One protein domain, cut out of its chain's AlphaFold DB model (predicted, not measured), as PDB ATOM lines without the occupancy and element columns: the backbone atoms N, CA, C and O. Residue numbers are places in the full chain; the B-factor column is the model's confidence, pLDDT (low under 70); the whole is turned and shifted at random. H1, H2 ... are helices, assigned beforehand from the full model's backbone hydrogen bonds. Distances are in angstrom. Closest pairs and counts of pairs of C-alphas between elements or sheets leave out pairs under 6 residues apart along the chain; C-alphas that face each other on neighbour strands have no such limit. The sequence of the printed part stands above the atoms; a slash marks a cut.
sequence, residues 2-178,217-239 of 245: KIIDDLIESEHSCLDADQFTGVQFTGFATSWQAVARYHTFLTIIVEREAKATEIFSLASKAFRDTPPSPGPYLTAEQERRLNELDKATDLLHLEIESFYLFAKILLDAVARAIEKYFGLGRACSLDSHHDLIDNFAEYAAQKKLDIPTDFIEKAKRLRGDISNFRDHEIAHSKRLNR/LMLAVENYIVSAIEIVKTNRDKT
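This is residues 2 to 178 and 217 to 239 of the 245 residues of an uncharacterized protein of Acidobacteria bacterium (UniProt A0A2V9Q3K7). H2 and H3 form a long helical hairpin; H1, H4 and H6 pack along its half away from the turn, and H5a packs on H4 and H6, completing a bundle. The printed part has 200 residues, with six named helices, H1 to H6, and no named strand: all helix. It is a loose rod spanning 78 by 35 by 28 A, radius of gyration of the C-alphas 22.6 A.

H1, residues 2 to 14, touches H2, residues 24 to 64, with residues 4 to 8 alone. H3, residues 76 to 118, runs opposite to H2 at a shallow tilt of 18 degrees; the closest C-alphas, of Phe 56 and Ala 88, are 4.9 A apart. H4, residues 129 to 143, touches H5a, residues 151 to 161. H6, residues 217 to 234, touches H5a, the closest C-alphas, of Lys 154 and Tyr 224, 6.0 A apart. Of O i to N i+4 pairs, H4 has 9 of 11 within hydrogen-bond range.

H2 is 59.1 A long, H3 63.7 A. C-alpha 2 is at (34.337, -16.768, -33.760), C-alpha 234 at (51.149, -22.582, -28.572).

Residues 179 to 216 are not printed, a 23.9 A gap between C-alphas 178 and 217. The H2 to H3 link is long.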
ATOM      1  N   LYS A   2      33.858 -17.406 -35.005       70.06
ATOM      2  CA  LYS A   2      34.337 -16.768 -33.760       70.06
ATOM      3  C   LYS A   2      35.794 -17.099 -33.394       70.06
ATOM      4  O   LYS A   2      36.546 -16.203 -33.102       70.06
ATOM      5  N   ILE A   3      36.237 -18.352 -33.532       67.12
ATOM      6  CA  ILE A   3      37.623 -18.748 -33.212       67.12
ATOM      7  C   ILE A   3      38.712 -18.116 -34.109       67.12
ATOM      8  O   ILE A   3      39.819 -17.896 -33.626       67.12
ATOM      9  N   ILE A   4      38.435 -17.864 -35.396       68.69
ATOM     10  CA  ILE A   4      39.404 -17.221 -36.303       68.69
ATOM     11  C   ILE A   4      39.369 -15.710 -36.091       68.69
ATOM     12  O   ILE A   4      40.423 -15.086 -36.047       68.69
ATOM     13  N   ASP A   5      38.177 -15.142 -35.907       71.88
ATOM     14  CA  ASP A   5      38.015 -13.720 -35.597       71.88
ATOM     15  C   ASP A   5      38.669 -13.398 -34.244       71.88
ATOM     16  O   ASP A   5      39.493 -12.498 -34.176       71.88
ATOM     17  N   ASP A   6      38.442 -14.225 -33.219       71.50
ATOM     18  CA  ASP A   6      39.098 -14.147 -31.910       71.50
ATOM     19  C   ASP A   6      40.623 -14.291 -32.036       71.50
ATOM     20  O   ASP A   6      41.356 -13.666 -31.278       71.50
ATOM     21  N   LEU A   7      41.133 -15.114 -32.967       72.75
ATOM     22  CA  LEU A   7      42.574 -15.207 -33.223       72.75
ATOM     23  C   LEU A   7      43.093 -13.900 -33.829       72.75
ATOM     24  O   LEU A   7      44.078 -13.358 -33.340       72.75
ATOM     25  N   ILE A   8      42.430 -13.388 -34.865       68.94
ATOM     26  CA  ILE A   8      42.806 -12.135 -35.526       68.94
ATOM     27  C   ILE A   8      42.753 -10.974 -34.523       68.94
ATOM     28  O   ILE A   8      43.710 -10.210 -34.434       68.94
ATOM     29  N   GLU A   9      41.690 -10.874 -33.725       68.88
ATOM     30  CA  GLU A   9      41.506  -9.860 -32.682       68.88
ATOM     31  C   GLU A   9      42.500 -10.021 -31.523       68.88
ATOM     32  O   GLU A   9      43.053  -9.031 -31.051       68.88
ATOM     33  N   SER A  10      42.790 -11.250 -31.086       67.00
ATOM     34  CA  SER A  10      43.792 -11.539 -30.049       67.00
ATOM     35  C   SER A  10      45.203 -11.169 -30.497       67.00
ATOM     36  O   SER A  10      45.972 -10.621 -29.705       67.00
ATOM     37  N   GLU A  11      45.568 -11.474 -31.745       66.56
ATOM     38  CA  GLU A  11      46.837 -11.027 -32.320       66.56
ATOM     39  C   GLU A  11      46.830  -9.509 -32.544       66.56
ATOM     40  O   GLU A  11      47.839  -8.866 -32.324       66.56
ATOM     41  N   HIS A  12      45.706  -8.880 -32.890       61.38
ATOM     42  CA  HIS A  12      45.611  -7.415 -32.911       61.38
ATOM     43  C   HIS A  12      45.796  -6.785 -31.522       61.38
ATOM     44  O   HIS A  12      46.427  -5.744 -31.406       61.38
ATOM     45  N   SER A  13      45.223  -7.379 -30.472       55.47
ATOM     46  CA  SER A  13      45.180  -6.795 -29.125       55.47
ATOM     47  C   SER A  13      46.467  -6.991 -28.328       55.47
ATOM     48  O   SER A  13      46.704  -6.239 -27.387       55.47
ATOM     49  N   CYS A  14      47.263  -8.018 -28.626       54.09
ATOM     50  CA  CYS A  14      48.545  -8.226 -27.952       54.09
ATOM     51  C   CYS A  14      49.708  -7.501 -28.635       54.09
ATOM     52  O   CYS A  14      50.821  -7.535 -28.115       54.09
ATOM     53  N   LEU A  15      49.471  -6.932 -29.816       52.34
ATOM     54  CA  LEU A  15      50.467  -6.255 -30.631       52.34
ATOM     55  C   LEU A  15      50.070  -4.780 -30.664       52.34
ATOM     56  O   LEU A  15      49.068  -4.431 -31.280       52.34
ATOM     57  N   ASP A  16      50.817  -3.921 -29.966       48.06
ATOM     58  CA  ASP A  16      50.567  -2.478 -29.967       48.06
ATOM     59  C   ASP A  16      50.450  -1.976 -31.416       48.06
ATOM     60  O   ASP A  16      51.361  -2.159 -32.230       48.06
ATOM     61  N   ALA A  17      49.314  -1.350 -31.742       46.69
ATOM     62  CA  ALA A  17      48.964  -0.913 -33.098       46.69
ATOM     63  C   ALA A  17      49.998   0.048 -33.728       46.69
ATOM     64  O   ALA A  17      50.019   0.212 -34.947       46.69
ATOM     65  N   ASP A  18      50.879   0.624 -32.906       47.03
ATOM     66  CA  ASP A  18      51.918   1.576 -33.294       47.03
ATOM     67  C   ASP A  18      53.257   0.920 -33.718       47.03
ATOM     68  O   ASP A  18      54.113   1.609 -34.266       47.03
ATOM     69  N   GLN A  19      53.457  -0.395 -33.527       49.94
ATOM     70  CA  GLN A  19      54.757  -1.073 -33.760       49.94
ATOM     71  C   GLN A  19      54.903  -1.770 -35.130       49.94
ATOM     72  O   GLN A  19      55.900  -2.456 -35.392       49.94
ATOM     73  N   PHE A  20      53.926  -1.620 -36.030       50.06
ATOM     74  CA  PHE A  20      53.959  -2.275 -37.339       50.06
ATOM     75  C   PHE A  20      54.409  -1.362 -38.476       50.06
ATOM     76  O   PHE A  20      53.780  -0.354 -38.791       50.06
ATOM     77  N   THR A  21      55.395  -1.831 -39.248       50.91
ATOM     78  CA  THR A  21      55.449  -1.470 -40.668       50.91
ATOM     79  C   THR A  21      54.296  -2.195 -41.375       50.91
ATOM     80  O   THR A  21      54.209  -3.425 -41.372       50.91
ATOM     81  N   GLY A  22      53.359  -1.442 -41.956       49.28
ATOM     82  CA  GLY A  22      52.039  -1.927 -42.396       49.28
ATOM     83  C   GLY A  22      51.991  -3.050 -43.449       49.28
ATOM     84  O   GLY A  22      50.904  -3.409 -43.883       49.28
ATOM     85  N   VAL A  23      53.114  -3.633 -43.878       51.78
ATOM     86  CA  VAL A  23      53.173  -4.677 -44.921       51.78
ATOM     87  C   VAL A  23      53.141  -6.104 -44.344       51.78
ATOM     88  O   VAL A  23      52.577  -7.005 -44.963       51.78
ATOM     89  N   GLN A  24      53.707  -6.346 -43.155       51.84
ATOM     90  CA  GLN A  24      53.774  -7.705 -42.587       51.84
ATOM     91  C   GLN A  24      52.509  -8.100 -41.813       51.84
ATOM     92  O   GLN A  24      52.008  -9.212 -41.992       51.84
ATOM     93  N   PHE A  25      51.934  -7.178 -41.033       55.62
ATOM     94  CA  PHE A  25      50.661  -7.404 -40.340       55.62
ATOM     95  C   PHE A  25      49.497  -7.590 -41.311       55.62
ATOM     96  O   PHE A  25      48.723  -8.539 -41.195       55.62
ATOM     97  N   THR A  26      49.416  -6.724 -42.329       59.47
ATOM     98  CA  THR A  26      48.448  -6.887 -43.422       59.47
ATOM     99  C   THR A  26      48.642  -8.236 -44.089       59.47
ATOM    100  O   THR A  26      47.672  -8.902 -44.427       59.47
ATOM    101  N   GLY A  27      49.882  -8.713 -44.190       61.41
ATOM    102  CA  GLY A  27      50.193 -10.056 -44.629       61.41
ATOM    103  C   GLY A  27      49.548 -11.166 -43.782       61.41
ATOM    104  O   GLY A  27      48.853 -12.017 -44.342       61.41
ATOM    105  N   PHE A  28      49.768 -11.175 -42.470       69.88
ATOM    106  CA  PHE A  28      49.174 -12.157 -41.554       69.88
ATOM    107  C   PHE A  28      47.641 -12.104 -41.574       69.88
ATOM    108  O   PHE A  28      46.994 -13.114 -41.870       69.88
ATOM    109  N   ALA A  29      47.077 -10.912 -41.360       69.81
ATOM    110  CA  ALA A  29      45.637 -10.690 -41.329       69.81
ATOM    111  C   ALA A  29      44.985 -11.129 -42.648       69.81
ATOM    112  O   ALA A  29      44.001 -11.859 -42.625       69.81
ATOM    113  N   THR A  30      45.583 -10.804 -43.801       73.81
ATOM    114  CA  THR A  30      45.059 -11.246 -45.108       73.81
ATOM    115  C   THR A  30      45.101 -12.762 -45.290       73.81
ATOM    116  O   THR A  30      44.191 -13.319 -45.903       73.81
ATOM    117  N   SER A  31      46.117 -13.457 -44.761       79.19
ATOM    118  CA  SER A  31      46.207 -14.920 -44.884       79.19
ATOM    119  C   SER A  31      45.159 -15.655 -44.043       79.19
ATOM    120  O   SER A  31      44.477 -16.535 -44.567       79.19
ATOM    121  N   TRP A  32      44.933 -15.245 -42.792       87.06
ATOM    122  CA  TRP A  32      43.878 -15.831 -41.955       87.06
ATOM    123  C   TRP A  32      42.477 -15.351 -42.345       87.06
ATOM    124  O   TRP A  32      41.523 -16.123 -42.261       87.06
ATOM    125  N   GLN A  33      42.346 -14.142 -42.897       86.69
ATOM    126  CA  GLN A  33      41.107 -13.681 -43.525       86.69
ATOM    127  C   GLN A  33      40.749 -14.524 -44.756       86.69
ATOM    128  O   GLN A  33      39.571 -14.782 -44.997       86.69
ATOM    129  N   ALA A  34      41.736 -14.996 -45.526       89.75
ATOM    130  CA  ALA A  34      41.480 -15.940 -46.612       89.75
ATOM    131  C   ALA A  34      40.928 -17.269 -46.071       89.75
ATOM    132  O   ALA A  34      39.929 -17.760 -46.597       89.75
ATOM    133  N   VAL A  35      41.508 -17.808 -44.991       93.38
ATOM    134  CA  VAL A  35      40.986 -19.012 -44.314       93.38
ATOM    135  C   VAL A  35      39.542 -18.791 -43.847       93.38
ATOM    136  O   VAL A  35      38.672 -19.599 -44.170       93.38
ATOM    137  N   ALA A  36      39.261 -17.675 -43.167       90.19
ATOM    138  CA  ALA A  36      37.915 -17.321 -42.711       90.19
ATOM    139  C   ALA A  36      36.921 -17.211 -43.877       90.19
ATOM    140  O   ALA A  36      35.835 -17.785 -43.835       90.19
ATOM    141  N   ARG A  37      37.309 -16.529 -44.959       92.19
ATOM    142  CA  ARG A  37      36.473 -16.360 -46.153       92.19
ATOM    143  C   ARG A  37      36.112 -17.698 -46.790       92.19
ATOM    144  O   ARG A  37      34.945 -17.915 -47.115       92.19
ATOM    145  N   TYR A  38      37.085 -18.589 -46.979       94.94
ATOM    146  CA  TYR A  38      36.810 -19.894 -47.577       94.94
ATOM    147  C   TYR A  38      36.018 -20.806 -46.634       94.94
ATOM    148  O   TYR A  38      35.171 -21.555 -47.113       94.94
ATOM    149  N   HIS A  39      36.204 -20.704 -45.314       94.81
ATOM    150  CA  HIS A  39      35.350 -21.396 -44.336       94.81
ATOM    151  C   HIS A  39      33.886 -20.938 -44.444       94.81
ATOM    152  O   HIS A  39      32.977 -21.769 -44.507       94.81
ATOM    153  N   THR A  40      33.652 -19.630 -44.579       93.88
ATOM    154  CA  THR A  40      32.312 -19.078 -44.839       93.88
ATOM    155  C   THR A  40      31.722 -19.616 -46.141       93.88
ATOM    156  O   THR A  40      30.551 -19.990 -46.175       93.88
ATOM    157  N   PHE A  41      32.518 -19.714 -47.210       96.31
ATOM    158  CA  PHE A  41      32.053 -20.302 -48.469       96.31
ATOM    159  C   PHE A  41      31.638 -21.764 -48.298       96.31
ATOM    160  O   PHE A  41      30.560 -22.132 -48.757       96.31
ATOM    161  N   LEU A  42      32.432 -22.577 -47.597       95.50
ATOM    162  CA  LEU A  42      32.058 -23.963 -47.300       95.50
ATOM    163  C   LEU A  42      30.770 -24.053 -46.484       95.50
ATOM    164  O   LEU A  42      29.931 -24.892 -46.786       95.50
ATOM    165  N   THR A  43      30.578 -23.165 -45.508       94.38
ATOM    166  CA  THR A  43      29.347 -23.117 -44.703       94.38
ATOM    167  C   THR A  43      28.120 -22.852 -45.582       94.38
ATOM    168  O   THR A  43      27.140 -23.591 -45.519       94.38
ATOM    169  N   ILE A  44      28.201 -21.860 -46.477       96.00
ATOM    170  CA  ILE A  44      27.139 -21.557 -47.452       96.00
ATOM    171  C   ILE A  44      26.871 -22.758 -48.369       96.00
ATOM    172  O   ILE A  44      25.717 -23.058 -48.674       96.00
ATOM    173  N   ILE A  45      27.921 -23.448 -48.821       94.88
ATOM    174  CA  ILE A  45      27.786 -24.624 -49.688       94.88
ATOM    175  C   ILE A  45      27.119 -25.780 -48.940       94.88
ATOM    176  O   ILE A  45      26.222 -26.397 -49.496       94.88
ATOM    177  N   VAL A  46      27.479 -26.044 -47.681       92.81
ATOM    178  CA  VAL A  46      26.832 -27.079 -46.849       92.81
ATOM    179  C   VAL A  46      25.332 -26.799 -46.704       92.81
ATOM    180  O   VAL A  46      24.512 -27.703 -46.850       92.81
ATOM    181  N   GLU A  47      24.941 -25.543 -46.469       93.50
ATOM    182  CA  GLU A  47      23.525 -25.163 -46.393       93.50
ATOM    183  C   GLU A  47      22.786 -25.342 -47.728       93.50
ATOM    184  O   GLU A  47      21.618 -25.746 -47.753       93.50
ATOM    185  N   ARG A  48      23.440 -25.016 -48.847       94.69
ATOM    186  CA  ARG A  48      22.875 -25.189 -50.192       94.69
ATOM    187  C   ARG A  48      22.776 -26.656 -50.586       94.69
ATOM    188  O   ARG A  48      21.748 -27.053 -51.127       94.69
ATOM    189  N   GLU A  49      23.790 -27.452 -50.269       93.44
ATOM    190  CA  GLU A  49      23.813 -28.895 -50.489       93.44
ATOM    191  C   GLU A  49      22.658 -29.563 -49.743       93.44
ATOM    192  O   GLU A  49      21.897 -30.301 -50.360       93.44
ATOM    193  N   ALA A  50      22.421 -29.210 -48.476       90.31
ATOM    194  CA  ALA A  50      21.291 -29.743 -47.715       90.31
ATOM    195  C   ALA A  50      19.934 -29.478 -48.403       90.31
ATOM    196  O   ALA A  50      19.075 -30.364 -48.458       90.31
ATOM    197  N   LYS A  51      19.749 -28.281 -48.981       92.62
ATOM    198  CA  LYS A  51      18.550 -27.935 -49.770       92.62
ATOM    199  C   LYS A  51      18.490 -28.716 -51.086       92.62
ATOM    200  O   LYS A  51      17.430 -29.222 -51.447       92.62
ATOM    201  N   ALA A  52      19.609 -28.836 -51.799       91.81
ATOM    202  CA  ALA A  52      19.694 -29.602 -53.042       91.81
ATOM    203  C   ALA A  52      19.378 -31.090 -52.814       91.81
ATOM    204  O   ALA A  52      18.638 -31.698 -53.586       91.81
ATOM    205  N   THR A  53      19.850 -31.647 -51.702       89.81
ATOM    206  CA  THR A  53      19.549 -32.999 -51.230       89.81
ATOM    207  C   THR A  53      18.048 -33.209 -50.997       89.81
ATOM    208  O   THR A  53      17.499 -34.254 -51.367       89.81
ATOM    209  N   GLU A  54      17.344 -32.229 -50.423       90.12
ATOM    210  CA  GLU A  54      15.887 -32.292 -50.255       90.12
ATOM    211  C   GLU A  54      15.162 -32.280 -51.609       90.12
ATOM    212  O   GLU A  54      14.301 -33.130 -51.855       90.12
ATOM    213  N   ILE A  55      15.559 -31.379 -52.514       90.75
ATOM    214  CA  ILE A  55      15.006 -31.287 -53.876       90.75
ATOM    215  C   ILE A  55      15.200 -32.612 -54.624       90.75
ATOM    216  O   ILE A  55      14.239 -33.155 -55.176       90.75
ATOM    217  N   PHE A  56      16.408 -33.176 -54.586       90.56
ATOM    218  CA  PHE A  56      16.717 -34.477 -55.175       90.56
ATOM    219  C   PHE A  56      15.867 -35.595 -54.568       90.56
ATOM    220  O   PHE A  56      15.295 -36.406 -55.295       90.56
ATOM    221  N   SER A  57      15.724 -35.625 -53.244       87.44
ATOM    222  CA  SER A  57      14.931 -36.646 -52.553       87.44
ATOM    223  C   SER A  57      13.459 -36.617 -52.978       87.44
ATOM    224  O   SER A  57      12.855 -37.674 -53.197       87.44
ATOM    225  N   LEU A  58      12.884 -35.419 -53.132       90.50
ATOM    226  CA  LEU A  58      11.513 -35.225 -53.603       90.50
ATOM    227  C   LEU A  58      11.353 -35.618 -55.075       90.50
ATOM    228  O   LEU A  58      10.428 -36.366 -55.395       90.50
ATOM    229  N   ALA A  59      12.264 -35.185 -55.951       89.62
ATOM    230  CA  ALA A  59      12.242 -35.538 -57.372       89.62
ATOM    231  C   ALA A  59      12.414 -37.053 -57.583       89.62
ATOM    232  O   ALA A  59      11.656 -37.676 -58.326       89.62
ATOM    233  N   SER A  60      13.340 -37.672 -56.849       88.50
ATOM    234  CA  SER A  60      13.587 -39.117 -56.871       88.50
ATOM    235  C   SER A  60      12.358 -39.902 -56.415       88.50
ATOM    236  O   SER A  60      11.990 -40.903 -57.031       88.50
ATOM    237  N   LYS A  61      11.682 -39.440 -55.356       88.25
ATOM    238  CA  LYS A  61      10.421 -40.038 -54.912       88.25
ATOM    239  C   LYS A  61       9.323 -39.877 -55.967       88.25
ATOM    240  O   LYS A  61       8.694 -40.870 -56.306       88.25
ATOM    241  N   ALA A  62       9.129 -38.677 -56.510       89.25
ATOM    242  CA  ALA A  62       8.109 -38.419 -57.525       89.25
ATOM    243  C   ALA A  62       8.304 -39.285 -58.780       89.25
ATOM    244  O   ALA A  62       7.335 -39.833 -59.303       89.25
ATOM    245  N   PHE A  63       9.549 -39.464 -59.229       89.12
ATOM    246  CA  PHE A  63       9.867 -40.358 -60.341       89.12
ATOM    247  C   PHE A  63       9.558 -41.826 -60.011       89.12
ATOM    248  O   PHE A  63       8.886 -42.489 -60.794       89.12
ATOM    249  N   ARG A  64       9.970 -42.327 -58.835       87.19
ATOM    250  CA  ARG A  64       9.669 -43.709 -58.404       87.19
ATOM    251  C   ARG A  64       8.174 -43.989 -58.248       87.19
ATOM    252  O   ARG A  64       7.740 -45.094 -58.546       87.19
ATOM    253  N   ASP A  65       7.417 -43.008 -57.767       91.06
ATOM    254  CA  ASP A  65       5.974 -43.130 -57.545       91.06
ATOM    255  C   ASP A  65       5.178 -42.989 -58.863       91.06
ATOM    256  O   ASP A  65       3.967 -43.216 -58.885       91.06
ATOM    257  N   THR A  66       5.837 -42.634 -59.976       90.38
ATOM    258  CA  THR A  66       5.199 -42.548 -61.295       90.38
ATOM    259  C   THR A  66       4.969 -43.954 -61.862       90.38
ATOM    260  O   THR A  66       5.919 -44.737 -61.940       90.38
ATOM    261  N   PRO A  67       3.741 -44.295 -62.302       89.94
ATOM    262  CA  PRO A  67       3.453 -45.607 -62.869       89.94
ATOM    263  C   PRO A  67       4.388 -45.962 -64.038       89.94
ATOM    264  O   PRO A  67       4.699 -45.088 -64.856       89.94
ATOM    265  N   PRO A  68       4.825 -47.232 -64.149       86.69
ATOM    266  CA  PRO A  68       5.634 -47.681 -65.273       86.69
ATOM    267  C   PRO A  68       4.854 -47.546 -66.586       86.69
ATOM    268  O   PRO A  68       3.624 -47.616 -66.605       86.69
ATOM    269  N   SER A  69       5.575 -47.378 -67.696       86.19
ATOM    270  CA  SER A  69       4.929 -47.313 -69.001       86.19
ATOM    271  C   SER A  69       4.306 -48.669 -69.339       86.19
ATOM    272  O   SER A  69       4.950 -49.697 -69.118       86.19
ATOM    273  N   PRO A  70       3.092 -48.704 -69.916       83.81
ATOM    274  CA  PRO A  70       2.503 -49.940 -70.425       83.81
ATOM    275  C   PRO A  70       3.217 -50.479 -71.679       83.81
ATOM    276  O   PRO A  70       2.883 -51.568 -72.142       83.81
ATOM    277  N   GLY A  71       4.174 -49.738 -72.251       84.00
ATOM    278  CA  GLY A  71       4.930 -50.123 -73.442       84.00
ATOM    279  C   GLY A  71       6.432 -49.822 -73.327       84.00
ATOM    280  O   GLY A  71       6.904 -49.385 -72.281       84.00
ATOM    281  N   PRO A  72       7.204 -50.033 -74.408       83.06
ATOM    282  CA  PRO A  72       8.664 -49.888 -74.388       83.06
ATOM    283  C   PRO A  72       9.157 -48.430 -74.307       83.06
ATOM    284  O   PRO A  72      10.350 -48.204 -74.134       83.06
ATOM    285  N   TYR A  73       8.264 -47.445 -74.442       87.94
ATOM    286  CA  TYR A  73       8.588 -46.014 -74.442       87.94
ATOM    287  C   TYR A  73       8.111 -45.340 -73.160       87.94
ATOM    288  O   TYR A  73       7.062 -45.710 -72.642       87.94
ATOM    289  N   LEU A  74       8.830 -44.325 -72.677       87.50
ATOM    290  CA  LEU A  74       8.384 -43.522 -71.536       87.50
ATOM    291  C   LEU A  74       7.088 -42.770 -71.870       87.50
ATOM    292  O   LEU A  74       6.899 -42.292 -72.988       87.50
ATOM    293  N   THR A  75       6.192 -42.650 -70.890       92.19
ATOM    294  CA  THR A  75       5.048 -41.733 -70.996       92.19
ATOM    295  C   THR A  75       5.523 -40.282 -70.861       92.19
ATOM    296  O   THR A  75       6.565 -40.022 -70.263       92.19
ATOM    297  N   ALA A  76       4.737 -39.315 -71.350       91.94
ATOM    298  CA  ALA A  76       5.070 -37.891 -71.216       91.94
ATOM    299  C   ALA A  76       5.265 -37.460 -69.748       91.94
ATOM    300  O   ALA A  76       6.118 -36.630 -69.444       91.94
ATOM    301  N   GLU A  77       4.507 -38.055 -68.818       91.56
ATOM    302  CA  GLU A  77       4.692 -37.805 -67.386       91.56
ATOM    303  C   GLU A  77       6.015 -38.391 -66.883       91.56
ATOM    304  O   GLU A  77       6.744 -37.712 -66.168       91.56
ATOM    305  N   GLN A  78       6.376 -39.612 -67.289       89.69
ATOM    306  CA  GLN A  78       7.664 -40.200 -66.913       89.69
ATOM    307  C   GLN A  78       8.849 -39.407 -67.465       89.69
ATOM    308  O   GLN A  78       9.812 -39.186 -66.737       89.69
ATOM    309  N   GLU A  79       8.775 -38.952 -68.715       92.31
ATOM    310  CA  GLU A  79       9.806 -38.107 -69.325       92.31
ATOM    311  C   GLU A  79       9.947 -36.778 -68.573       92.31
ATOM    312  O   GLU A  79      11.055 -36.357 -68.240       92.31
ATOM    313  N   ARG A  80       8.828 -36.136 -68.215       94.56
ATOM    314  CA  ARG A  80       8.846 -34.922 -67.390       94.56
ATOM    315  C   ARG A  80       9.510 -35.166 -66.033       94.56
ATOM    316  O   ARG A  80      10.342 -34.363 -65.615       94.56
ATOM    317  N   ARG A  81       9.168 -36.263 -65.349       91.88
ATOM    318  CA  ARG A  81       9.743 -36.610 -64.038       91.88
ATOM    319  C   ARG A  81      11.214 -36.991 -64.115       91.88
ATOM    320  O   ARG A  81      11.959 -36.646 -63.203       91.88
ATOM    321  N   LEU A  82      11.632 -37.651 -65.191       91.06
ATOM    322  CA  LEU A  82      13.038 -37.941 -65.450       91.06
ATOM    323  C   LEU A  82      13.830 -36.638 -65.610       91.06
ATOM    324  O   LEU A  82      14.801 -36.430 -64.896       91.06
ATOM    325  N   ASN A  83      13.335 -35.703 -66.425       93.06
ATOM    326  CA  ASN A  83      13.961 -34.389 -66.596       93.06
ATOM    327  C   ASN A  83      14.034 -33.575 -65.285       93.06
ATOM    328  O   ASN A  83      14.987 -32.827 -65.064       93.06
ATOM    329  N   GLU A  84      13.023 -33.672 -64.413       92.50
ATOM    330  CA  GLU A  84      13.051 -33.057 -63.074       92.50
ATOM    331  C   GLU A  84      14.112 -33.697 -62.170       92.50
ATOM    332  O   GLU A  84      14.813 -32.984 -61.446       92.50
ATOM    333  N   LEU A  85      14.246 -35.023 -62.226       89.69
ATOM    334  CA  LEU A  85      15.255 -35.772 -61.483       89.69
ATOM    335  C   LEU A  85      16.675 -35.458 -61.967       89.69
ATOM    336  O   LEU A  85      17.561 -35.275 -61.133       89.69
ATOM    337  N   ASP A  86      16.885 -35.342 -63.277       89.69
ATOM    338  CA  ASP A  86      18.184 -34.996 -63.860       89.69
ATOM    339  C   ASP A  86      18.625 -33.601 -63.402       89.69
ATOM    340  O   ASP A  86      19.702 -33.444 -62.833       89.69
ATOM    341  N   LYS A  87      17.738 -32.600 -63.489       92.81
ATOM    342  CA  LYS A  87      18.022 -31.243 -62.982       92.81
ATOM    343  C   LYS A  87      18.334 -31.220 -61.487       92.81
ATOM    344  O   LYS A  87      19.207 -30.472 -61.048       92.81
ATOM    345  N   ALA A  88      17.607 -32.004 -60.692       90.19
ATOM    346  CA  ALA A  88      17.861 -32.105 -59.258       90.19
ATOM    347  C   ALA A  88      19.200 -32.801 -58.958       90.19
ATOM    348  O   ALA A  88      19.872 -32.445 -57.990       90.19
ATOM    349  N   THR A  89      19.596 -33.762 -59.796       88.44
ATOM    350  CA  THR A  89      20.889 -34.452 -59.722       88.44
ATOM    351  C   THR A  89      22.034 -33.497 -60.031       88.44
ATOM    352  O   THR A  89      22.959 -33.399 -59.226       88.44
ATOM    353  N   ASP A  90      21.938 -32.741 -61.124       89.81
ATOM    354  CA  ASP A  90      22.950 -31.755 -61.516       89.81
ATOM    355  C   ASP A  90      23.137 -30.680 -60.443       89.81
ATOM    356  O   ASP A  90      24.265 -30.333 -60.094       89.81
ATOM    357  N   LEU A  91      22.035 -30.178 -59.871       91.69
ATOM    358  CA  LEU A  91      22.090 -29.205 -58.781       91.69
ATOM    359  C   LEU A  91      22.827 -29.774 -57.563       91.69
ATOM    360  O   LEU A  91      23.692 -29.109 -57.003       91.69
ATOM    361  N   LEU A  92      22.500 -31.000 -57.156       89.50
ATOM    362  CA  LEU A  92      23.161 -31.657 -56.032       89.50
ATOM    363  C   LEU A  92      24.657 -31.882 -56.300       89.50
ATOM    364  O   LEU A  92      25.483 -31.587 -55.435       89.50
ATOM    365  N   HIS A  93      25.014 -32.388 -57.483       90.12
ATOM    366  CA  HIS A  93      26.413 -32.626 -57.854       90.12
ATOM    367  C   HIS A  93      27.195 -31.318 -57.889       90.12
ATOM    368  O   HIS A  93      28.289 -31.268 -57.337       90.12
ATOM    369  N   LEU A  94      26.610 -30.241 -58.419       92.38
ATOM    370  CA  LEU A  94      27.222 -28.914 -58.413       92.38
ATOM    371  C   LEU A  94      27.602 -28.461 -56.998       92.38
ATOM    372  O   LEU A  94      28.710 -27.958 -56.804       92.38
ATOM    373  N   GLU A  95      26.720 -28.622 -56.008       93.88
ATOM    374  CA  GLU A  95      27.025 -28.219 -54.628       93.88
ATOM    375  C   GLU A  95      28.116 -29.102 -54.003       93.88
ATOM    376  O   GLU A  95      29.049 -28.584 -53.385       93.88
ATOM    377  N   ILE A  96      28.061 -30.424 -54.215       91.00
ATOM    378  CA  ILE A  96      29.089 -31.351 -53.717       91.00
ATOM    379  C   ILE A  96      30.449 -31.024 -54.352       91.00
ATOM    380  O   ILE A  96      31.434 -30.832 -53.640       91.00
ATOM    381  N   GLU A  97      30.531 -30.906 -55.675       91.94
ATOM    382  CA  GLU A  97      31.778 -30.583 -56.376       91.94
ATOM    383  C   GLU A  97      32.318 -29.198 -55.992       91.94
ATOM    384  O   GLU A  97      33.532 -29.026 -55.818       91.94
ATOM    385  N   SER A  98      31.428 -28.223 -55.780       93.69
ATOM    386  CA  SER A  98      31.797 -26.898 -55.269       93.69
ATOM    387  C   SER A  98      32.447 -27.003 -53.894       93.69
ATOM    388  O   SER A  98      33.485 -26.376 -53.666       93.69
ATOM    389  N   PHE A  99      31.902 -27.827 -52.992       95.25
ATOM    390  CA  PHE A  99      32.503 -28.060 -51.679       95.25
ATOM    391  C   PHE A  99      33.947 -28.553 -51.818       95.25
ATOM    392  O   PHE A  99      34.858 -27.971 -51.232       95.25
ATOM    393  N   TYR A 100      34.178 -29.573 -52.647       94.00
ATOM    394  CA  TYR A 100      35.512 -30.130 -52.886       94.00
ATOM    395  C   TYR A 100      36.506 -29.099 -53.428       94.00
ATOM    396  O   TYR A 100      37.659 -29.042 -52.986       94.00
ATOM    397  N   LEU A 101      36.067 -28.267 -54.374       93.94
ATOM    398  CA  LEU A 101      36.888 -27.202 -54.939       93.94
ATOM    399  C   LEU A 101      37.296 -26.182 -53.871       93.94
ATOM    400  O   LEU A 101      38.485 -25.907 -53.702       93.94
ATOM    401  N   PHE A 102      36.327 -25.631 -53.142       95.94
ATOM    402  CA  PHE A 102      36.600 -24.602 -52.140       95.94
ATOM    403  C   PHE A 102      37.337 -25.154 -50.923       95.94
ATOM    404  O   PHE A 102      38.161 -24.443 -50.347       95.94
ATOM    405  N   ALA A 103      37.124 -26.421 -50.572       96.75
ATOM    406  CA  ALA A 103      37.831 -27.042 -49.466       96.75
ATOM    407  C   ALA A 103      39.312 -27.205 -49.802       96.75
ATOM    408  O   ALA A 103      40.154 -26.839 -48.988       96.75
ATOM    409  N   LYS A 104      39.663 -27.625 -51.025       95.12
ATOM    410  CA  LYS A 104      41.066 -27.648 -51.467       95.12
ATOM    411  C   LYS A 104      41.725 -26.268 -51.365       95.12
ATOM    412  O   LYS A 104      42.835 -26.163 -50.847       95.12
ATOM    413  N   ILE A 105      41.030 -25.221 -51.810       95.75
ATOM    414  CA  ILE A 105      41.533 -23.841 -51.729       95.75
ATOM    415  C   ILE A 105      41.727 -23.412 -50.267       95.75
ATOM    416  O   ILE A 105      42.744 -22.797 -49.943       95.75
ATOM    417  N   LEU A 106      40.794 -23.762 -49.376       96.44
ATOM    418  CA  LEU A 106      40.915 -23.502 -47.940       96.44
ATOM    419  C   LEU A 106      42.152 -24.181 -47.354       96.44
ATOM    420  O   LEU A 106      42.911 -23.539 -46.634       96.44
ATOM    421  N   LEU A 107      42.366 -25.462 -47.658       97.12
ATOM    422  CA  LEU A 107      43.512 -26.215 -47.145       97.12
ATOM    423  C   LEU A 107      44.841 -25.574 -47.567       97.12
ATOM    424  O   LEU A 107      45.759 -25.462 -46.756       97.12
ATOM    425  N   ASP A 108      44.930 -25.096 -48.811       96.25
ATOM    426  CA  ASP A 108      46.101 -24.351 -49.289       96.25
ATOM    427  C   ASP A 108      46.246 -22.996 -48.582       96.25
ATOM    428  O   ASP A 108      47.360 -22.575 -48.272       96.25
ATOM    429  N   ALA A 109      45.135 -22.321 -48.277       95.38
ATOM    430  CA  ALA A 109      45.156 -21.083 -47.504       95.38
ATOM    431  C   ALA A 109      45.664 -21.302 -46.069       95.38
ATOM    432  O   ALA A 109      46.421 -20.470 -45.577       95.38
ATOM    433  N   VAL A 110      45.309 -22.419 -45.419       95.88
ATOM    434  CA  VAL A 110      45.822 -22.772 -44.080       95.88
ATOM    435  C   VAL A 110      47.335 -22.977 -44.114       95.88
ATOM    436  O   VAL A 110      48.036 -22.420 -43.273       95.88
ATOM    437  N   ALA A 111      47.848 -23.715 -45.102       96.00
ATOM    438  CA  ALA A 111      49.283 -23.947 -45.247       96.00
ATOM    439  C   ALA A 111      50.070 -22.632 -45.381       96.00
ATOM    440  O   ALA A 111      50.993 -22.369 -44.606       96.00
ATOM    441  N   ARG A 112      49.603 -21.744 -46.265       94.12
ATOM    442  CA  ARG A 112      50.188 -20.409 -46.454       94.12
ATOM    443  C   ARG A 112      50.066 -19.532 -45.215       94.12
ATOM    444  O   ARG A 112      50.974 -18.760 -44.933       94.12
ATOM    445  N   ALA A 113      48.955 -19.609 -44.485       91.75
ATOM    446  CA  ALA A 113      48.754 -18.818 -43.275       91.75
ATOM    447  C   ALA A 113      49.737 -19.219 -42.163       91.75
ATOM    448  O   ALA A 113      50.292 -18.346 -41.495       91.75
ATOM    449  N   ILE A 114      50.010 -20.521 -42.014       93.62
ATOM    450  CA  ILE A 114      51.029 -21.035 -41.091       93.62
ATOM    451  C   ILE A 114      52.421 -20.547 -41.507       93.62
ATOM    452  O   ILE A 114      53.131 -19.966 -40.686       93.62
ATOM    453  N   GLU A 115      52.801 -20.727 -42.776       92.56
ATOM    454  CA  GLU A 115      54.118 -20.291 -43.253       92.56
ATOM    455  C   GLU A 115      54.313 -18.786 -43.118       92.56
ATOM    456  O   GLU A 115      55.384 -18.318 -42.744       92.56
ATOM    457  N   LYS A 116      53.269 -18.003 -43.374       89.50
ATOM    458  CA  LYS A 116      53.339 -16.552 -43.245       89.50
ATOM    459  C   LYS A 116      53.494 -16.102 -41.795       89.50
ATOM    460  O   LYS A 116      54.156 -15.096 -41.559       89.50
ATOM    461  N   TYR A 117      52.924 -16.842 -40.842       88.62
ATOM    462  CA  TYR A 117      53.061 -16.544 -39.417       88.62
ATOM    463  C   TYR A 117      54.468 -16.853 -38.892       88.62
ATOM    464  O   TYR A 117      55.098 -16.001 -38.270       88.62
ATOM    465  N   PHE A 118      55.005 -18.040 -39.188       90.94
ATOM    466  CA  PHE A 118      56.327 -18.469 -38.698       90.94
ATOM    467  C   PHE A 118      57.483 -18.145 -39.664       90.94
ATOM    468  O   PHE A 118      58.658 -18.395 -39.375       90.94
ATOM    469  N   GLY A 119      57.176 -17.553 -40.817       89.62
ATOM    470  CA  GLY A 119      58.118 -17.194 -41.874       89.62
ATOM    471  C   GLY A 119      58.550 -18.379 -42.741       89.62
ATOM    472  O   GLY A 119      58.340 -19.543 -42.409       89.62
ATOM    473  N   LEU A 120      59.240 -18.083 -43.841       90.06
ATOM    474  CA  LEU A 120      59.696 -19.095 -44.800       90.06
ATOM    475  C   LEU A 120      60.615 -20.143 -44.154       90.06
ATOM    476  O   LEU A 120      61.465 -19.815 -43.313       90.06
ATOM    477  N   GLY A 121      60.442 -21.396 -44.565       86.88
ATOM    478  CA  GLY A 121      61.348 -22.500 -44.262       86.88
ATOM    479  C   GLY A 121      62.511 -22.548 -45.253       86.88
ATOM    480  O   GLY A 121      62.374 -22.174 -46.421       86.88
ATOM    481  N   ARG A 122      63.688 -23.006 -44.820       87.88
ATOM    482  CA  ARG A 122      64.822 -23.182 -45.733       87.88
ATOM    483  C   ARG A 122      64.629 -24.486 -46.503       87.88
ATOM    484  O   ARG A 122      64.753 -25.553 -45.919       87.88
ATOM    485  N   ALA A 123      64.381 -24.376 -47.810       86.56
ATOM    486  CA  ALA A 123      64.130 -25.506 -48.716       86.56
ATOM    487  C   ALA A 123      62.885 -26.357 -48.373       86.56
ATOM    488  O   ALA A 123      62.734 -27.453 -48.898       86.56
ATOM    489  N   CYS A 124      61.977 -25.829 -47.549       89.50
ATOM    490  CA  CYS A 124      60.744 -26.488 -47.123       89.50
ATOM    491  C   CYS A 124      59.581 -25.478 -47.138       89.50
ATOM    492  O   CYS A 124      59.204 -24.933 -46.105       89.50
ATOM    493  N   SER A 125      59.059 -25.181 -48.333       90.06
ATOM    494  CA  SER A 125      57.903 -24.283 -48.501       90.06
ATOM    495  C   SER A 125      56.598 -24.960 -48.057       90.06
ATOM    496  O   SER A 125      56.475 -26.185 -48.183       90.06
ATOM    497  N   LEU A 126      55.629 -24.174 -47.567       92.94
ATOM    498  CA  LEU A 126      54.239 -24.595 -47.321       92.94
ATOM    499  C   LEU A 126      53.234 -23.866 -48.246       92.94
ATOM    500  O   LEU A 126      52.100 -23.584 -47.852       92.94
ATOM    501  N   ASP A 127      53.626 -23.580 -49.492       89.94
ATOM    502  CA  ASP A 127      52.803 -22.876 -50.496       89.94
ATOM    503  C   ASP A 127      51.472 -23.575 -50.841       89.94
ATOM    504  O   ASP A 127      50.543 -22.963 -51.396       89.94
ATOM    505  N   SER A 128      51.359 -24.862 -50.521       94.00
ATOM    506  CA  SER A 128      50.142 -25.648 -50.652       94.00
ATOM    507  C   SER A 128      49.983 -26.633 -49.497       94.00
ATOM    508  O   SER A 128      50.925 -26.977 -48.790       94.00
ATOM    509  N   HIS A 129      48.777 -27.168 -49.335       95.75
ATOM    510  CA  HIS A 129      48.502 -28.242 -48.388       95.75
ATOM    511  C   HIS A 129      49.273 -29.531 -48.710       95.75
ATOM    512  O   HIS A 129      49.517 -30.347 -47.824       95.75
ATOM    513  N   HIS A 130      49.635 -29.739 -49.980       93.75
ATOM    514  CA  HIS A 130      50.483 -30.863 -50.363       93.75
ATOM    515  C   HIS A 130      51.892 -30.674 -49.798       93.75
ATOM    516  O   HIS A 130      52.364 -31.541 -49.065       93.75
ATOM    517  N   ASP A 131      52.479 -29.499 -50.038       93.75
ATOM    518  CA  ASP A 131      53.805 -29.145 -49.527       93.75
ATOM    519  C   ASP A 131      53.819 -29.123 -48.000       93.75
ATOM    520  O   ASP A 131      54.774 -29.598 -47.391       93.75
ATOM    521  N   LEU A 132      52.726 -28.673 -47.369       95.19
ATOM    522  CA  LEU A 132      52.563 -28.779 -45.924       95.19
ATOM    523  C   LEU A 132      52.743 -30.222 -45.471       95.19
ATOM    524  O   LEU A 132      53.601 -30.481 -44.644       95.19
ATOM    525  N   ILE A 133      51.994 -31.181 -46.009       95.19
ATOM    526  CA  ILE A 133      52.077 -32.569 -45.532       95.19
ATOM    527  C   ILE A 133      53.477 -33.159 -45.711       95.19
ATOM    528  O   ILE A 133      53.937 -33.891 -44.833       95.19
ATOM    529  N   ASP A 134      54.127 -32.856 -46.829       94.19
ATOM    530  CA  ASP A 134      55.399 -33.478 -47.179       94.19
ATOM    531  C   ASP A 134      56.579 -32.823 -46.433       94.19
ATOM    532  O   ASP A 134      57.512 -33.521 -46.035       94.19
ATOM    533  N   ASN A 135      56.497 -31.520 -46.140       94.38
ATOM    534  CA  ASN A 135      57.596 -30.744 -45.562       94.38
ATOM    535  C   ASN A 135      57.416 -30.391 -44.074       94.38
ATOM    536  O   ASN A 135      58.376 -29.932 -43.447       94.38
ATOM    537  N   PHE A 136      56.229 -30.573 -43.474       93.31
ATOM    538  CA  PHE A 136      55.934 -29.987 -42.154       93.31
ATOM    539  C   PHE A 136      56.874 -30.445 -41.043       93.31
ATOM    540  O   PHE A 136      57.202 -29.657 -40.164       93.31
ATOM    541  N   ALA A 137      57.300 -31.711 -41.058       92.88
ATOM    542  CA  ALA A 137      58.186 -32.239 -40.024       92.88
ATOM    543  C   ALA A 137      59.538 -31.508 -40.021       92.88
ATOM    544  O   ALA A 137      60.022 -31.097 -38.967       92.88
ATOM    545  N   GLU A 138      60.117 -31.296 -41.204       94.19
ATOM    546  CA  GLU A 138      61.354 -30.534 -41.351       94.19
ATOM    547  C   GLU A 138      61.126 -29.050 -41.045       94.19
ATOM    548  O   GLU A 138      61.885 -28.457 -40.277       94.19
ATOM    549  N   TYR A 139      60.054 -28.461 -41.578       95.25
ATOM    550  CA  TYR A 139      59.687 -27.069 -41.326       95.25
ATOM    551  C   TYR A 139      59.544 -26.777 -39.823       95.25
ATOM    552  O   TYR A 139      60.143 -25.836 -39.299       95.25
ATOM    553  N   ALA A 140      58.805 -27.619 -39.102       94.12
ATOM    554  CA  ALA A 140      58.593 -27.475 -37.671       94.12
ATOM    555  C   ALA A 140      59.877 -27.690 -36.865       94.12
ATOM    556  O   ALA A 140      60.094 -26.973 -35.893       94.12
ATOM    557  N   ALA A 141      60.764 -28.601 -37.279       94.19
ATOM    558  CA  ALA A 141      62.076 -28.751 -36.650       94.19
ATOM    559  C   ALA A 141      62.949 -27.497 -36.843       94.19
ATOM    560  O   ALA A 141      63.562 -27.022 -35.884       94.19
ATOM    561  N   GLN A 142      62.965 -26.914 -38.049       93.94
ATOM    562  CA  GLN A 142      63.706 -25.680 -38.340       93.94
ATOM    563  C   GLN A 142      63.188 -24.491 -37.517       93.94
ATOM    564  O   GLN A 142      63.977 -23.706 -36.988       93.94
ATOM    565  N   LYS A 143      61.863 -24.374 -37.384       93.06
ATOM    566  CA  LYS A 143      61.186 -23.313 -36.622       93.06
ATOM    567  C   LYS A 143      61.027 -23.634 -35.131       93.06
ATOM    568  O   LYS A 143      60.544 -22.794 -34.380       93.06
ATOM    569  N   LYS A 144      61.466 -24.823 -34.699       94.19
ATOM    570  CA  LYS A 144      61.337 -25.354 -33.332       94.19
ATOM    571  C   LYS A 144      59.898 -25.305 -32.809       94.19
ATOM    572  O   LYS A 144      59.680 -24.919 -31.664       94.19
ATOM    573  N   LEU A 145      58.920 -25.642 -33.647       93.44
ATOM    574  CA  LEU A 145      57.500 -25.584 -33.293       93.44
ATOM    575  C   LEU A 145      57.079 -26.797 -32.461       93.44
ATOM    576  O   LEU A 145      57.451 -27.930 -32.760       93.44
ATOM    577  N   ASP A 146      56.235 -26.545 -31.469       92.75
ATOM    578  CA  ASP A 146      55.511 -27.553 -30.711       92.75
ATOM    579  C   ASP A 146      54.240 -27.912 -31.487       92.75
ATOM    580  O   ASP A 146      53.364 -27.069 -31.698       92.75
ATOM    581  N   ILE A 147      54.166 -29.151 -31.976       89.56
ATOM    582  CA  ILE A 147      53.102 -29.605 -32.879       89.56
ATOM    583  C   ILE A 147      52.136 -30.527 -32.122       89.56
ATOM    584  O   ILE A 147      52.586 -31.511 -31.526       89.56
ATOM    585  N   PRO A 148      50.812 -30.303 -32.207       89.69
ATOM    586  CA  PRO A 148      49.824 -31.275 -31.756       89.69
ATOM    587  C   PRO A 148      50.021 -32.627 -32.450       89.69
ATOM    588  O   PRO A 148      50.116 -32.699 -33.677       89.69
ATOM    589  N   THR A 149      50.039 -33.716 -31.679       84.38
ATOM    590  CA  THR A 149      50.397 -35.062 -32.164       84.38
ATOM    591  C   THR A 149      49.546 -35.541 -33.347       84.38
ATOM    592  O   THR A 149      50.011 -36.338 -34.158       84.38
ATOM    593  N   ASP A 150      48.315 -35.047 -33.480       91.56
ATOM    594  CA  ASP A 150      47.364 -35.471 -34.508       91.56
ATOM    595  C   ASP A 150      47.241 -34.513 -35.709       91.56
ATOM    596  O   ASP A 150      46.509 -34.819 -36.655       91.56
ATOM    597  N   PHE A 151      47.959 -33.383 -35.725       92.88
ATOM    598  CA  PHE A 151      47.806 -32.363 -36.769       92.88
ATOM    599  C   PHE A 151      48.120 -32.905 -38.168       92.88
ATOM    600  O   PHE A 151      47.330 -32.742 -39.101       92.88
ATOM    601  N   ILE A 152      49.252 -33.595 -38.314       93.94
ATOM    602  CA  ILE A 152      49.675 -34.132 -39.611       93.94
ATOM    603  C   ILE A 152      48.793 -35.289 -40.067       93.94
ATOM    604  O   ILE A 152      48.524 -35.418 -41.259       93.94
ATOM    605  N   GLU A 153      48.279 -36.094 -39.141       94.25
ATOM    606  CA  GLU A 153      47.351 -37.170 -39.489       94.25
ATOM    607  C   GLU A 153      46.000 -36.614 -39.962       94.25
ATOM    608  O   GLU A 153      45.459 -37.087 -40.965       94.25
ATOM    609  N   LYS A 154      45.503 -35.532 -39.344       94.81
ATOM    610  CA  LYS A 154      44.339 -34.777 -39.845       94.81
ATOM    611  C   LYS A 154      44.591 -34.214 -41.249       94.81
ATOM    612  O   LYS A 154      43.748 -34.390 -42.128       94.81
ATOM    613  N   ALA A 155      45.756 -33.606 -41.483       95.00
ATOM    614  CA  ALA A 155      46.132 -33.072 -42.794       95.00
ATOM    615  C   ALA A 155      46.192 -34.180 -43.865       95.00
ATOM    616  O   ALA A 155      45.563 -34.081 -44.920       95.00
ATOM    617  N   LYS A 156      46.884 -35.293 -43.587       94.94
ATOM    618  CA  LYS A 156      46.974 -36.449 -44.497       94.94
ATOM    619  C   LYS A 156      45.605 -37.023 -44.837       94.94
ATOM    620  O   LYS A 156      45.352 -37.322 -46.006       94.94
ATOM    621  N   ARG A 157      44.727 -37.147 -43.838       94.06
ATOM    622  CA  ARG A 157      43.348 -37.590 -44.041       94.06
ATOM    623  C   ARG A 157      42.612 -36.658 -45.000       94.06
ATOM    624  O   ARG A 157      42.087 -37.132 -45.998       94.06
ATOM    625  N   LEU A 158      42.664 -35.344 -44.776       94.69
ATOM    626  CA  LEU A 158      42.028 -34.358 -45.657       94.69
ATOM    627  C   LEU A 158      42.614 -34.350 -47.077       94.69
ATOM    628  O   LEU A 158      41.877 -34.146 -48.039       94.69
ATOM    629  N   ARG A 159      43.910 -34.639 -47.257       92.94
ATOM    630  CA  ARG A 159      44.487 -34.844 -48.600       92.94
ATOM    631  C   ARG A 159      43.840 -36.028 -49.317       92.94
ATOM    632  O   ARG A 159      43.542 -35.911 -50.502       92.94
ATOM    633  N   GLY A 160      43.636 -37.146 -48.623       89.44
ATOM    634  CA  GLY A 160      42.956 -38.316 -49.181       89.44
ATOM    635  C   GLY A 160      41.485 -38.037 -49.484       89.44
ATOM    636  O   GLY A 160      41.033 -38.254 -50.607       89.44
ATOM    637  N   ASP A 161      40.782 -37.505 -48.489       89.94
ATOM    638  CA  ASP A 161      39.338 -37.316 -48.513       89.94
ATOM    639  C   ASP A 161      38.908 -36.194 -49.467       89.94
ATOM    640  O   ASP A 161      37.843 -36.310 -50.049       89.94
ATOM    641  N   ILE A 162      39.721 -35.143 -49.666       92.00
ATOM    642  CA  ILE A 162      39.360 -33.954 -50.462       92.00
ATOM    643  C   ILE A 162      40.191 -33.844 -51.740       92.00
ATOM    644  O   ILE A 162      39.640 -33.926 -52.836       92.00
ATOM    645  N   SER A 163      41.509 -33.654 -51.626       86.88
ATOM    646  CA  SER A 163      42.366 -33.386 -52.793       86.88
ATOM    647  C   SER A 163      42.389 -34.568 -53.758       86.88
ATOM    648  O   SER A 163      42.105 -34.413 -54.942       86.88
ATOM    649  N   ASN A 164      42.679 -35.766 -53.245       85.88
ATOM    650  CA  ASN A 164      42.795 -36.955 -54.078       85.88
ATOM    651  C   ASN A 164      41.443 -37.330 -54.679       85.88
ATOM    652  O   ASN A 164      41.396 -37.645 -55.865       85.88
ATOM    653  N   PHE A 165      40.357 -37.268 -53.901       83.62
ATOM    654  CA  PHE A 165      39.017 -37.524 -54.428       83.62
ATOM    655  C   PHE A 165      38.654 -36.518 -55.522       83.62
ATOM    656  O   PHE A 165      38.282 -36.926 -56.615       83.62
ATOM    657  N   ARG A 166      38.846 -35.212 -55.304       83.69
ATOM    658  CA  ARG A 166      38.603 -34.199 -56.340       83.69
ATOM    659  C   ARG A 166      39.395 -34.491 -57.608       83.69
ATOM    660  O   ARG A 166      38.818 -34.516 -58.691       83.69
ATOM    661  N   ASP A 167      40.697 -34.698 -57.489       80.81
ATOM    662  CA  ASP A 167      41.557 -34.805 -58.663       80.81
ATOM    663  C   ASP A 167      41.274 -36.095 -59.438       80.81
ATOM    664  O   ASP A 167      41.122 -36.052 -60.657       80.81
ATOM    665  N   HIS A 168      41.126 -37.232 -58.757       76.06
ATOM    666  CA  HIS A 168      40.910 -38.524 -59.415       76.06
ATOM    667  C   HIS A 168      39.460 -38.734 -59.844       76.06
ATOM    668  O   HIS A 168      39.213 -39.330 -60.897       76.06
ATOM    669  N   GLU A 169      38.512 -38.259 -59.032       74.69
ATOM    670  CA  GLU A 169      37.112 -38.638 -59.151       74.69
ATOM    671  C   GLU A 169      36.225 -37.573 -59.802       74.69
ATOM    672  O   GLU A 169      35.260 -37.946 -60.471       74.69
ATOM    673  N   ILE A 170      36.590 -36.291 -59.681       72.94
ATOM    674  CA  ILE A 170      35.828 -35.152 -60.219       72.94
ATOM    675  C   ILE A 170      36.553 -34.545 -61.437       72.94
ATOM    676  O   ILE A 170      36.037 -34.552 -62.551       72.94
ATOM    677  N   ALA A 171      37.789 -34.066 -61.264       67.38
ATOM    678  CA  ALA A 171      38.493 -33.247 -62.256       67.38
ATOM    679  C   ALA A 171      39.188 -34.047 -63.378       67.38
ATOM    680  O   ALA A 171      39.313 -33.557 -64.502       67.38
ATOM    681  N   HIS A 172      39.660 -35.269 -63.111       56.84
ATOM    682  CA  HIS A 172      40.359 -36.105 -64.099       56.84
ATOM    683  C   HIS A 172      39.549 -37.313 -64.568       56.84
ATOM    684  O   HIS A 172      40.109 -38.388 -64.810       56.84
ATOM    685  N   SER A 173      38.245 -37.130 -64.803       60.47
ATOM    686  CA  SER A 173      37.427 -38.105 -65.535       60.47
ATOM    687  C   SER A 173      37.838 -38.174 -67.019       60.47
ATOM    688  O   SER A 173      37.141 -37.737 -67.925       60.47
ATOM    689  N   LYS A 174      39.032 -38.712 -67.291       55.53
ATOM    690  CA  LYS A 174      39.529 -39.039 -68.641       55.53
ATOM    691  C   LYS A 174      39.059 -40.423 -69.105       55.53
ATOM    692  O   LYS A 174      39.436 -40.879 -70.181       55.53
ATOM    693  N   ARG A 175      38.297 -41.137 -68.268       59.81
ATOM    694  CA  ARG A 175      37.877 -42.521 -68.505       59.81
ATOM    695  C   ARG A 175      36.473 -42.532 -69.103       59.81
ATOM    696  O   ARG A 175      35.506 -42.260 -68.407       59.81
ATOM    697  N   LEU A 176      36.381 -42.896 -70.382       57.97
ATOM    698  CA  LEU A 176      35.125 -42.971 -71.144       57.97
ATOM    699  C   LEU A 176      34.108 -43.976 -70.573       57.97
ATOM    700  O   LEU A 176      32.924 -43.879 -70.864       57.97
ATOM    701  N   ASN A 177      34.555 -44.942 -69.765       62.09
ATOM    702  CA  ASN A 177      33.712 -45.974 -69.156       62.09
ATOM    703  C   ASN A 177      33.298 -45.656 -67.709       62.09
ATOM    704  O   ASN A 177      32.891 -46.553 -66.969       62.09
ATOM    705  N   ARG A 178      33.447 -44.407 -67.274       65.44
ATOM    706  CA  ARG A 178      33.143 -43.974 -65.912       65.44
ATOM    707  C   ARG A 178      31.759 -43.325 -65.887       65.44
ATOM    708  O   ARG A 178      31.505 -42.389 -66.634       65.44
ATOM    709  N   LEU A 217      32.849 -34.024 -44.001       92.75
ATOM    710  CA  LEU A 217      34.043 -33.329 -44.478       92.75
ATOM    711  C   LEU A 217      34.174 -31.943 -43.847       92.75
ATOM    712  O   LEU A 217      35.277 -31.563 -43.461       92.75
ATOM    713  N   MET A 218      33.068 -31.210 -43.692       94.38
ATOM    714  CA  MET A 218      33.070 -29.905 -43.031       94.38
ATOM    715  C   MET A 218      33.592 -30.015 -41.595       94.38
ATOM    716  O   MET A 218      34.516 -29.294 -41.227       94.38
ATOM    717  N   LEU A 219      33.097 -30.982 -40.816       93.00
ATOM    718  CA  LEU A 219      33.592 -31.231 -39.457       93.00
ATOM    719  C   LEU A 219      35.082 -31.603 -39.438       93.00
ATOM    720  O   LEU A 219      35.826 -31.166 -38.558       93.00
ATOM    721  N   ALA A 220      35.543 -32.407 -40.398       95.19
ATOM    722  CA  ALA A 220      36.959 -32.752 -40.514       95.19
ATOM    723  C   ALA A 220      37.828 -31.517 -40.819       95.19
ATOM    724  O   ALA A 220      38.884 -31.347 -40.206       95.19
ATOM    725  N   VAL A 221      37.365 -30.642 -41.716       95.69
ATOM    726  CA  VAL A 221      38.017 -29.368 -42.045       95.69
ATOM    727  C   VAL A 221      38.056 -28.444 -40.827       95.69
ATOM    728  O   VAL A 221      39.114 -27.904 -40.513       95.69
ATOM    729  N   GLU A 222      36.956 -28.294 -40.093       94.44
ATOM    730  CA  GLU A 222      36.903 -27.449 -38.894       94.44
ATOM    731  C   GLU A 222      37.855 -27.934 -37.801       94.44
ATOM    732  O   GLU A 222      38.615 -27.140 -37.246       94.44
ATOM    733  N   ASN A 223      37.892 -29.242 -37.544       93.81
ATOM    734  CA  ASN A 223      38.824 -29.831 -36.583       93.81
ATOM    735  C   ASN A 223      40.291 -29.623 -36.986       93.81
ATOM    736  O   ASN A 223      41.150 -29.425 -36.125       93.81
ATOM    737  N   TYR A 224      40.592 -29.656 -38.286       95.69
ATOM    738  CA  TYR A 224      41.924 -29.348 -38.802       95.69
ATOM    739  C   TYR A 224      42.285 -27.867 -38.628       95.69
ATOM    740  O   TYR A 224      43.380 -27.567 -38.150       95.69
ATOM    741  N   ILE A 225      41.361 -26.948 -38.931       93.44
ATOM    742  CA  ILE A 225      41.548 -25.506 -38.707       93.44
ATOM    743  C   ILE A 225      41.807 -25.223 -37.224       93.44
ATOM    744  O   ILE A 225      42.730 -24.481 -36.903       93.44
ATOM    745  N   VAL A 226      41.043 -25.834 -36.313       91.62
ATOM    746  CA  VAL A 226      41.255 -25.676 -34.863       91.62
ATOM    747  C   VAL A 226      42.666 -26.110 -34.464       91.62
ATOM    748  O   VAL A 226      43.338 -25.383 -33.739       91.62
ATOM    749  N   SER A 227      43.161 -27.236 -34.982       92.94
ATOM    750  CA  SER A 227      44.540 -27.670 -34.722       92.94
ATOM    751  C   SER A 227      45.594 -26.743 -35.335       92.94
ATOM    752  O   SER A 227      46.633 -26.532 -34.716       92.94
ATOM    753  N   ALA A 228      45.336 -26.158 -36.506       92.88
ATOM    754  CA  ALA A 228      46.219 -25.149 -37.095       92.88
ATOM    755  C   ALA A 228      46.297 -23.882 -36.226       92.88
ATOM    756  O   ALA A 228      47.376 -23.337 -36.011       92.88
ATOM    757  N   ILE A 229      45.158 -23.440 -35.689       89.88
ATOM    758  CA  ILE A 229      45.082 -22.299 -34.768       89.88
ATOM    759  C   ILE A 229      45.796 -22.612 -33.453       89.88
ATOM    760  O   ILE A 229      46.474 -21.745 -32.911       89.88
ATOM    761  N   GLU A 230      45.686 -23.842 -32.955       90.06
ATOM    762  CA  GLU A 230      46.406 -24.256 -31.751       90.06
ATOM    763  C   GLU A 230      47.922 -24.176 -31.953       90.06
ATOM    764  O   GLU A 230      48.608 -23.615 -31.108       90.06
ATOM    765  N   ILE A 231      48.444 -24.608 -33.109       91.75
ATOM    766  CA  ILE A 231      49.873 -24.449 -33.438       91.75
ATOM    767  C   ILE A 231      50.300 -22.982 -33.340       91.75
ATOM    768  O   ILE A 231      51.341 -22.696 -32.752       91.75
ATOM    769  N   VAL A 232      49.503 -22.056 -33.885       90.25
ATOM    770  CA  VAL A 232      49.764 -20.609 -33.793       90.25
ATOM    771  C   VAL A 232      49.785 -20.150 -32.337       90.25
ATOM    772  O   VAL A 232      50.741 -19.503 -31.915       90.25
ATOM    773  N   LYS A 233      48.775 -20.527 -31.547       86.94
ATOM    774  CA  LYS A 233      48.647 -20.115 -30.143       86.94
ATOM    775  C   LYS A 233      49.770 -20.655 -29.261       86.94
ATOM    776  O   LYS A 233      50.341 -19.894 -28.484       86.94
ATOM    777  N   THR A 234      50.099 -21.940 -29.378       90.62
ATOM    778  CA  THR A 234      51.149 -22.582 -28.572       90.62
ATOM    779  C   THR A 234      52.536 -22.022 -28.892       90.62
ATOM    780  O   THR A 234      53.385 -21.975 -28.011       90.62
ATOM    781  N   ASN A 235      52.767 -21.579 -30.131       90.38
ATOM    782  CA  ASN A 235      54.079 -21.138 -30.615       90.38
ATOM    783  C   ASN A 235      54.152 -19.629 -30.876       90.38
ATOM    784  O   ASN A 235      54.944 -19.180 -31.705       90.38
ATOM    785  N   ARG A 236      53.304 -18.841 -30.212       85.50
ATOM    786  CA  ARG A 236      53.155 -17.399 -30.460       85.50
ATOM    787  C   ARG A 236      54.480 -16.631 -30.389       85.50
ATOM    788  O   ARG A 236      54.720 -15.713 -31.166       85.50
ATOM    789  N   ASP A 237      55.357 -17.039 -29.479       85.06
ATOM    790  CA  ASP A 237      56.693 -16.481 -29.253       85.06
ATOM    791  C   ASP A 237      57.668 -16.700 -30.424       85.06
ATOM    792  O   ASP A 237      58.673 -16.000 -30.531       85.06
ATOM    793  N   LYS A 238      57.368 -17.645 -31.323       87.75
ATOM    794  CA  LYS A 238      58.201 -18.028 -32.477       87.75
ATOM    795  C   LYS A 238      57.745 -17.357 -33.777       87.75
ATOM    796  O   LYS A 238      58.166 -17.760 -34.863       87.75
ATOM    797  N   THR A 239      56.857 -16.367 -33.680       86.06
ATOM    798  CA  THR A 239      56.360 -15.608 -34.830       86.06
ATOM    799  C   THR A 239      57.498 -14.911 -35.582       86.06
ATOM    800  O   THR A 239      58.455 -14.413 -34.990       86.06
TER     801      THR A 239